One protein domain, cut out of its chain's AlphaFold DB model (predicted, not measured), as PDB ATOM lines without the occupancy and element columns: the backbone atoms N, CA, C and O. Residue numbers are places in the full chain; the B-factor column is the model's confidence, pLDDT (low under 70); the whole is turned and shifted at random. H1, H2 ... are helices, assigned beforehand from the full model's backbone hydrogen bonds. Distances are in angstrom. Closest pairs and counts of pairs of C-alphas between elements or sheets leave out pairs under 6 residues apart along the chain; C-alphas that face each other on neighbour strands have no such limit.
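What this domain is: This is residues 2 to 72 of the 276 residues of the protein "Putative periplasmic ligand-binding sensor protein" of Rhodopseudomonas palustris (strain BisA53) (UniProt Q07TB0). One long helix, H3, makes the longest axis; H1 crosses it about at a right angle on one side, and the shorter H2 makes a corner with it where H3 begins. The frame is open, with few contacts: residues 14 to 46 and residues 56 to 72 stand free, the latter being the far arm of H3. The printed part has 71 residues with three named helices in the order H1, H2, H3 and no named strand, and its class is all helix. It is only just loose, close to extended, with a radius of gyration of the C-alphas of 16.7 A, and its outline is elongated, spanning 51 by 31 by 20 A.

How they stand to each other: H3, residues 42 to 72, touches H1, residues 3 to 19, with its residues 47 to 51 alone, and H1 does so with residues 8 to 12 alone. Their closest C-alphas, those of Leu 51 and Leu 8, are 7.4 A apart. The lines of H1 and H3 are about perpendicular, at 88 degrees. H2, residues 26 to 38, is close to H3 but not clearly touching it; the closest C-alphas, those of Leu 36 and Ala 42, are 6.7 A apart. H2 and H3 run opposite ways at a steep tilt of 61 degrees. H1 and H2 are apart. In H1, H2 and H3 every O i to N i+4 pair is within hydrogen-bond range.

Where its parts are: H3 runs 44.9 A from C-alpha 42 at (2.065, 58.168, 110.859) to C-alpha 72 at (20.308, 45.834, 71.731). H1 is 25.1 A long and begins with C-alpha 3 at (21.216, 45.827, 109.602). H2 is 18.7 A long.

The domain as a whole: The two C-alphas farthest apart, those of Arg 37 and Gln 72, are 52.8 A apart. The printed part has no cut. The link from H2 to H3 is tight, with 3 residues, and that from H1 to H2 is short, with 6. The mean pLDDT of the printed part is 87.1, and residues 71 to 72 are under 70.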
ATOM      1  N   THR A   2      16.581  44.754 110.790       84.44
ATOM      2  CA  THR A   2      17.791  44.152 110.219       84.44
ATOM      3  C   THR A   2      18.868  45.227 110.001       84.44
ATOM      4  O   THR A   2      18.548  46.414 109.886       84.44
ATOM      5  N   PRO A   3      20.163  44.864 109.940       82.75
ATOM      6  CA  PRO A   3      21.216  45.827 109.602       82.75
ATOM      7  C   PRO A   3      21.014  46.455 108.213       82.75
ATOM      8  O   PRO A   3      21.377  47.610 108.014       82.75
ATOM      9  N   GLN A   4      20.387  45.730 107.282       79.00
ATOM     10  CA  GLN A   4      20.048  46.219 105.941       79.00
ATOM     11  C   GLN A   4      18.927  47.266 105.984       79.00
ATOM     12  O   GLN A   4      19.064  48.331 105.393       79.00
ATOM     13  N   GLU A   5      17.853  47.016 106.745       83.19
ATOM     14  CA  GLU A   5      16.775  47.997 106.957       83.19
ATOM     15  C   GLU A   5      17.314  49.307 107.540       83.19
ATOM     16  O   GLU A   5      16.914  50.390 107.116       83.19
ATOM     17  N   ARG A   6      18.263  49.217 108.478       86.62
ATOM     18  CA  ARG A   6      18.908  50.397 109.059       86.62
ATOM     19  C   ARG A   6      19.670  51.215 108.016       86.62
ATOM     20  O   ARG A   6      19.510  52.427 107.983       86.62
ATOM     21  N   GLN A   7      20.421  50.563 107.130       87.31
ATOM     22  CA  GLN A   7      21.135  51.247 106.047       87.31
ATOM     23  C   GLN A   7      20.185  51.937 105.060       87.31
ATOM     24  O   GLN A   7      20.462  53.054 104.630       87.31
ATOM     25  N   LEU A   8      19.063  51.299 104.712       87.19
ATOM     26  CA  LEU A   8      18.057  51.898 103.830       87.19
ATOM     27  C   LEU A   8      17.417  53.140 104.461       87.19
ATOM     28  O   LEU A   8      17.210  54.147 103.785       87.19
ATOM     29  N   ILE A   9      17.149  53.089 105.766       89.06
ATOM     30  CA  ILE A   9      16.644  54.237 106.523       89.06
ATOM     31  C   ILE A   9      17.678  55.365 106.540       89.06
ATOM     32  O   ILE A   9      17.330  56.500 106.221       89.06
ATOM     33  N   ASP A  10      18.943  55.065 106.837       91.06
ATOM     34  CA  ASP A  10      20.013  56.067 106.861       91.06
ATOM     35  C   ASP A  10      20.152  56.771 105.493       91.06
ATOM     36  O   ASP A  10      20.207  58.001 105.425       91.06
ATOM     37  N   GLN A  11      20.107  56.010 104.392       88.12
ATOM     38  CA  GLN A  11      20.141  56.553 103.026       88.12
ATOM     39  C   GLN A  11      18.923  57.431 102.703       88.12
ATOM     40  O   GLN A  11      19.063  58.487 102.077       88.12
ATOM     41  N   LEU A  12      17.725  57.024 103.137       88.44
ATOM     42  CA  LEU A  12      16.506  57.811 102.955       88.44
ATOM     43  C   LEU A  12      16.622  59.171 103.656       88.44
ATOM     44  O   LEU A  12      16.314  60.200 103.051       88.44
ATOM     45  N   PHE A  13      17.091  59.191 104.904       90.94
ATOM     46  CA  PHE A  13      17.252  60.433 105.660       90.94
ATOM     47  C   PHE A  13      18.361  61.328 105.099       90.94
ATOM     48  O   PHE A  13      18.174  62.544 105.051       90.94
ATOM     49  N   GLU A  14      19.459  60.764 104.587       91.06
ATOM     50  CA  GLU A  14      20.476  61.550 103.874       91.06
ATOM     51  C   GLU A  14      19.882  62.237 102.632       91.06
ATOM     52  O   GLU A  14      20.130  63.421 102.381       91.06
ATOM     53  N   ARG A  15      19.045  61.526 101.864       85.56
ATOM     54  CA  ARG A  15      18.353  62.098 100.702       85.56
ATOM     55  C   ARG A  15      17.356  63.184 101.108       85.56
ATOM     56  O   ARG A  15      17.316  64.230 100.461       85.56
ATOM     57  N   LEU A  16      16.580  62.964 102.172       87.44
ATOM     58  CA  LEU A  16      15.638  63.959 102.698       87.44
ATOM     59  C   LEU A  16      16.355  65.235 103.162       87.44
ATOM     60  O   LEU A  16      15.906  66.329 102.825       87.44
ATOM     61  N   ALA A  17      17.500  65.110 103.838       87.44
ATOM     62  CA  ALA A  17      18.297  66.250 104.296       87.44
ATOM     63  C   ALA A  17      18.794  67.134 103.135       87.44
ATOM     64  O   ALA A  17      18.854  68.355 103.256       87.44
ATOM     65  N   ARG A  18      19.096  66.540 101.972       87.56
ATOM     66  CA  ARG A  18      19.478  67.299 100.766       87.56
ATOM     67  C   ARG A  18      18.319  68.107 100.179       87.56
ATOM     68  O   ARG A  18      18.552  69.146  99.574       87.56
ATOM     69  N   VAL A  19      17.082  67.632 100.330       84.12
ATOM     70  CA  VAL A  19      15.876  68.303  99.811       84.12
ATOM     71  C   VAL A  19      15.331  69.325 100.810       84.12
ATOM     72  O   VAL A  19      14.673  70.284 100.407       84.12
ATOM     73  N   GLU A  20      15.642  69.173 102.097       81.81
ATOM     74  CA  GLU A  20      15.183  70.051 103.178       81.81
ATOM     75  C   GLU A  20      15.555  71.530 102.988       81.81
ATOM     76  O   GLU A  20      14.809  72.397 103.440       81.81
ATOM     77  N   SER A  21      16.628  71.842 102.254       75.69
ATOM     78  CA  SER A  21      16.992  73.225 101.916       75.69
ATOM     79  C   SER A  21      16.036  73.907 100.925       75.69
ATOM     80  O   SER A  21      16.191  75.095 100.642       75.69
ATOM     81  N   THR A  22      15.067  73.179 100.366       81.50
ATOM     82  CA  THR A  22      14.070  73.720  99.432       81.50
ATOM     83  C   THR A  22      12.993  74.495 100.199       81.50
ATOM     84  O   THR A  22      12.499  73.994 101.213       81.50
ATOM     85  N   PRO A  23      12.573  75.688  99.728       79.88
ATOM     86  CA  PRO A  23      11.447  76.406 100.316       79.88
ATOM     87  C   PRO A  23      10.208  75.508 100.401       79.88
ATOM     88  O   PRO A  23       9.731  75.000  99.387       79.88
ATOM     89  N   ARG A  24       9.701  75.298 101.619       83.38
ATOM     90  CA  ARG A  24       8.483  74.517 101.861       83.38
ATOM     91  C   ARG A  24       7.255  75.390 101.640       83.38
ATOM     92  O   ARG A  24       7.245  76.562 102.018       83.38
ATOM     93  N   ASP A  25       6.215  74.795 101.076       89.81
ATOM     94  CA  ASP A  25       4.897  75.414 101.020       89.81
ATOM     95  C   ASP A  25       4.316  75.520 102.441       89.81
ATOM     96  O   ASP A  25       4.303  74.542 103.195       89.81
ATOM     97  N   ARG A  26       3.872  76.725 102.816       90.50
ATOM     98  CA  ARG A  26       3.337  77.015 104.152       90.50
ATOM     99  C   ARG A  26       2.003  76.315 104.388       90.50
ATOM    100  O   ARG A  26       1.819  75.763 105.467       90.50
ATOM    101  N   GLU A  27       1.123  76.273 103.388       89.56
ATOM    102  CA  GLU A  27      -0.191  75.627 103.517       89.56
ATOM    103  C   GLU A  27      -0.027  74.111 103.686       89.56
ATOM    104  O   GLU A  27      -0.600  73.503 104.593       89.56
ATOM    105  N   ALA A  28       0.850  73.504 102.879       88.25
ATOM    106  CA  ALA A  28       1.169  72.086 103.001       88.25
ATOM    107  C   ALA A  28       1.815  71.753 104.357       88.25
ATOM    108  O   ALA A  28       1.481  70.735 104.964       88.25
ATOM    109  N   ALA A  29       2.717  72.602 104.861       89.12
ATOM    110  CA  ALA A  29       3.358  72.392 106.159       89.12
ATOM    111  C   ALA A  29       2.355  72.433 107.324       89.12
ATOM    112  O   ALA A  29       2.433  71.591 108.220       89.12
ATOM    113  N   GLU A  30       1.398  73.364 107.299       94.06
ATOM    114  CA  GLU A  30       0.328  73.456 108.301       94.06
ATOM    115  C   GLU A  30      -0.598  72.232 108.255       94.06
ATOM    116  O   GLU A  30      -0.878  71.628 109.295       94.06
ATOM    117  N   ALA A  31      -1.006  71.802 107.056       92.00
ATOM    118  CA  ALA A  31      -1.834  70.610 106.875       92.00
ATOM    119  C   ALA A  31      -1.129  69.326 107.354       92.00
ATOM    120  O   ALA A  31      -1.738  68.488 108.024       92.00
ATOM    121  N   ILE A  32       0.170  69.181 107.062       88.50
ATOM    122  CA  ILE A  32       0.982  68.052 107.539       88.50
ATOM    123  C   ILE A  32       1.111  68.091 109.065       88.50
ATOM    124  O   ILE A  32       0.958  67.053 109.709       88.50
ATOM    125  N   ALA A  33       1.356  69.263 109.659       92.12
ATOM    126  CA  ALA A  33       1.455  69.404 111.111       92.12
ATOM    127  C   ALA A  33       0.148  69.000 111.814       92.12
ATOM    128  O   ALA A  33       0.187  68.280 112.813       92.12
ATOM    129  N   GLU A  34      -1.007  69.391 111.271       94.38
ATOM    130  CA  GLU A  34      -2.309  68.952 111.778       94.38
ATOM    131  C   GLU A  34      -2.512  67.439 111.623       94.38
ATOM    132  O   GLU A  34      -2.918  66.759 112.568       94.38
ATOM    133  N   GLY A  35      -2.146  66.883 110.465       90.62
ATOM    134  CA  GLY A  35      -2.178  65.440 110.230       90.62
ATOM    135  C   GLY A  35      -1.329  64.655 111.236       90.62
ATOM    136  O   GLY A  35      -1.783  63.641 111.770       90.62
ATOM    137  N   LEU A  36      -0.133  65.153 111.563       93.56
ATOM    138  CA  LEU A  36       0.757  64.545 112.554       93.56
ATOM    139  C   LEU A  36       0.216  64.651 113.983       93.56
ATOM    140  O   LEU A  36       0.389  63.710 114.757       93.56
ATOM    141  N   ARG A  37      -0.484  65.741 114.337       93.81
ATOM    142  CA  ARG A  37      -1.181  65.845 115.633       93.81
ATOM    143  C   ARG A  37      -2.265  64.777 115.780       93.81
ATOM    144  O   ARG A  37      -2.411  64.201 116.855       93.81
ATOM    145  N   ARG A  38      -2.998  64.490 114.702       94.06
ATOM    146  CA  ARG A  38      -4.056  63.468 114.684       94.06
ATOM    147  C   ARG A  38      -3.510  62.039 114.634       94.06
ATOM    148  O   ARG A  38      -4.133  61.131 115.180       94.06
ATOM    149  N   ALA A  39      -2.374  61.833 113.975       89.94
ATOM    150  CA  ALA A  39      -1.746  60.529 113.798       89.94
ATOM    151  C   ALA A  39      -0.235  60.604 114.098       89.94
ATOM    152  O   ALA A  39       0.580  60.618 113.173       89.94
ATOM    153  N   PRO A  40       0.173  60.596 115.381       87.50
ATOM    154  CA  PRO A  40       1.581  60.757 115.759       87.50
ATOM    155  C   PRO A  40       2.471  59.616 115.242       87.50
ATOM    156  O   PRO A  40       3.634  59.825 114.907       87.50
ATOM    157  N   ASN A  41       1.905  58.414 115.091       90.81
ATOM    158  CA  ASN A  41       2.617  57.242 114.576       90.81
ATOM    159  C   ASN A  41       2.690  57.196 113.036       90.81
ATOM    160  O   ASN A  41       3.289  56.274 112.484       90.81
ATOM    161  N   ALA A  42       2.103  58.169 112.322       89.06
ATOM    162  CA  ALA A  42       2.065  58.168 110.859       89.06
ATOM    163  C   ALA A  42       3.460  58.240 110.228       89.06
ATOM    164  O   ALA A  42       3.669  57.661 109.168       89.06
ATOM    165  N   VAL A  43       4.426  58.891 110.888       91.12
ATOM    166  CA  VAL A  43       5.803  59.017 110.381       91.12
ATOM    167  C   VAL A  43       6.437  57.646 110.151       91.12
ATOM    168  O   VAL A  43       7.047  57.422 109.110       91.12
ATOM    169  N   TYR A  44       6.242  56.708 111.083       88.69
ATOM    170  CA  TYR A  44       6.766  55.349 110.953       88.69
ATOM    171  C   TYR A  44       6.173  54.639 109.729       88.69
ATOM    172  O   TYR A  44       6.904  54.088 108.907       88.69
ATOM    173  N   THR A  45       4.849  54.715 109.560       90.00
ATOM    174  CA  THR A  45       4.153  54.119 108.412       90.00
ATOM    175  C   THR A  45       4.562  54.778 107.095       90.00
ATOM    176  O   THR A  45       4.781  54.076 106.112       90.00
ATOM    177  N   LEU A  46       4.727  56.104 107.067       91.25
ATOM    178  CA  LEU A  46       5.188  56.830 105.882       91.25
ATOM    179  C   LEU A  46       6.584  56.365 105.465       91.25
ATOM    180  O   LEU A  46       6.771  55.999 104.307       91.25
ATOM    181  N   VAL A  47       7.533  56.284 106.401       91.69
ATOM    182  CA  VAL A  47       8.878  55.753 106.123       91.69
ATOM    183  C   VAL A  47       8.793  54.324 105.584       91.69
ATOM    184  O   VAL A  47       9.374  54.034 104.542       91.69
ATOM    185  N   GLN A  48       8.004  53.455 106.220       87.56
ATOM    186  CA  GLN A  48       7.821  52.075 105.766       87.56
ATOM    187  C   GLN A  48       7.270  51.997 104.332       87.56
ATOM    188  O   GLN A  48       7.753  51.197 103.529       87.56
ATOM    189  N   THR A  49       6.280  52.828 103.991       89.81
ATOM    190  CA  THR A  49       5.708  52.869 102.634       89.81
ATOM    191  C   THR A  49       6.687  53.420 101.603       89.81
ATOM    192  O   THR A  49       6.758  52.890 100.497       89.81
ATOM    193  N   VAL A  50       7.474  54.437 101.961       92.19
ATOM    194  CA  VAL A  50       8.474  55.033 101.067       92.19
ATOM    195  C   VAL A  50       9.595  54.041 100.770       92.19
ATOM    196  O   VAL A  50      10.000  53.922  99.619       92.19
ATOM    197  N   LEU A  51      10.051  53.272 101.764       89.44
ATOM    198  CA  LEU A  51      11.051  52.220 101.549       89.44
ATOM    199  C   LEU A  51      10.546  51.125 100.600       89.44
ATOM    200  O   LEU A  51      11.285  50.682  99.724       89.44
ATOM    201  N   LEU A  52       9.278  50.721 100.731       89.00
ATOM    202  CA  LEU A  52       8.662  49.753  99.819       89.00
ATOM    203  C   LEU A  52       8.577  50.292  98.384       89.00
ATOM    204  O   LEU A  52       8.813  49.556  97.428       89.00
ATOM    205  N   GLN A  53       8.242  51.574  98.234       89.25
ATOM    206  CA  GLN A  53       8.183  52.233  96.931       89.25
ATOM    207  C   GLN A  53       9.571  52.369  96.293       89.25
ATOM    208  O   GLN A  53       9.692  52.132  95.096       89.25
ATOM    209  N   ASP A  54      10.611  52.694  97.068       86.56
ATOM    210  CA  ASP A  54      11.987  52.795  96.558       86.56
ATOM    211  C   ASP A  54      12.484  51.446  96.019       86.56
ATOM    212  O   ASP A  54      13.028  51.377  94.919       86.56
ATOM    213  N   GLU A  55      12.216  50.351  96.732       87.50
ATOM    214  CA  GLU A  55      12.582  49.006  96.276       87.50
ATOM    215  C   GLU A  55      11.804  48.592  95.017       87.50
ATOM    216  O   GLU A  55      12.369  48.029  94.075       87.50
ATOM    217  N   ALA A  56      10.508  48.914  94.959       88.06
ATOM    218  CA  ALA A  56       9.691  48.654  93.777       88.06
ATOM    219  C   ALA A  56      10.192  49.433  92.549       88.06
ATOM    220  O   ALA A  56      10.244  48.871  91.453       88.06
ATOM    221  N   LEU A  57      10.602  50.692  92.737       89.62
ATOM    222  CA  LEU A  57      11.196  51.519  91.686       89.62
ATOM    223  C   LEU A  57      12.532  50.942  91.211       89.62
ATOM    224  O   LEU A  57      12.697  50.730  90.014       89.62
ATOM    225  N   ARG A  58      13.437  50.572  92.127       88.62
ATOM    226  CA  ARG A  58      14.719  49.932  91.770       88.62
ATOM    227  C   ARG A  58      14.522  48.650  90.966       88.62
ATOM    228  O   ARG A  58      15.249  48.394  90.008       88.62
ATOM    229  N   ARG A  59      13.526  47.840  91.336       86.75
ATOM    230  CA  ARG A  59      13.191  46.610  90.610       86.75
ATOM    231  C   ARG A  59      12.631  46.900  89.217       86.75
ATOM    232  O   ARG A  59      12.955  46.176  88.277       86.75
ATOM    233  N   ALA A  60      11.793  47.927  89.087       86.25
ATOM    234  CA  ALA A  60      11.267  48.357  87.797       86.25
ATOM    235  C   ALA A  60      12.392  48.853  86.877       86.25
ATOM    236  O   ALA A  60      12.462  48.417  85.729       86.25
ATOM    237  N   ASP A  61      13.318  49.660  87.398       89.12
ATOM    238  CA  ASP A  61      14.478  50.156  86.650       89.12
ATOM    239  C   ASP A  61      15.384  49.014  86.176       89.12
ATOM    240  O   ASP A  61      15.763  48.969  85.007       89.12
ATOM    241  N   ALA A  62      15.683  48.048  87.050       91.56
ATOM    242  CA  ALA A  62      16.475  46.875  86.679       91.56
ATOM    243  C   ALA A  62      15.814  46.069  85.548       91.56
ATOM    244  O   ALA A  62      16.492  45.598  84.635       91.56
ATOM    245  N   ARG A  63      14.482  45.946  85.576       86.44
ATOM    246  CA  ARG A  63      13.730  45.249  84.527       86.44
ATOM    247  C   ARG A  63      13.736  46.011  83.204       86.44
ATOM    248  O   ARG A  63      13.794  45.381  82.155       86.44
ATOM    249  N   ILE A  64      13.670  47.341  83.243       88.81
ATOM    250  CA  ILE A  64      13.768  48.176  82.040       88.81
ATOM    251  C   ILE A  64      15.153  48.015  81.407       88.81
ATOM    252  O   ILE A  64      15.232  47.755  80.214       88.81
ATOM    253  N   GLN A  65      16.226  48.066  82.201       90.00
ATOM    254  CA  GLN A  65      17.594  47.894  81.693       90.00
ATOM    255  C   GLN A  65      17.827  46.515  81.061       90.00
ATOM    256  O   GLN A  65      18.502  46.418  80.041       90.00
ATOM    257  N   GLU A  66      17.263  45.453  81.642       87.06
ATOM    258  CA  GLU A  66      17.309  44.103  81.065       87.06
ATOM    259  C   GLU A  66      16.615  44.060  79.696       87.06
ATOM    260  O   GLU A  66      17.184  43.559  78.730       87.06
ATOM    261  N   LEU A  67      15.422  44.653  79.592       85.12
ATOM    262  CA  LEU A  67      14.681  44.719  78.332       85.12
ATOM    263  C   LEU A  67      15.409  45.562  77.277       85.12
ATOM    264  O   LEU A  67      15.463  45.164  76.118       85.12
ATOM    265  N   GLU A  68      16.000  46.694  77.662       85.44
ATOM    266  CA  GLU A  68      16.806  47.528  76.761       85.44
ATOM    267  C   GLU A  68      18.080  46.806  76.288       85.44
ATOM    268  O   GLU A  68      18.504  46.981  75.144       85.44
ATOM    269  N   ALA A  69      18.690  45.980  77.143       82.44
ATOM    270  CA  ALA A  69      19.862  45.183  76.786       82.44
ATOM    271  C   ALA A  69      19.514  44.012  75.853       82.44
ATOM    272  O   ALA A  69      20.306  43.702  74.957       82.44
ATOM    273  N   ASP A  70      18.351  43.384  76.029       73.38
ATOM    274  CA  ASP A  70      17.846  42.341  75.128       73.38
ATOM    275  C   ASP A  70      17.482  42.908  73.744       73.38
ATOM    276  O   ASP A  70      17.760  42.265  72.727       73.38
ATOM    277  N   ASP A  71      16.948  44.133  73.682       60.91
ATOM    278  CA  ASP A  71      16.629  44.823  72.422       60.91
ATOM    279  C   ASP A  71      17.902  45.226  71.644       60.91
ATOM    280  O   ASP A  71      17.930  45.214  70.414       60.91
ATOM    281  N   GLN A  72      19.008  45.516  72.347       59.06
ATOM    282  CA  GLN A  72      20.308  45.834  71.731       59.06
ATOM    283  C   GLN A  72      21.108  44.598  71.283       59.06
ATOM    284  O   GLN A  72      21.949  44.702  70.387       59.06
TER     285      GLN A  72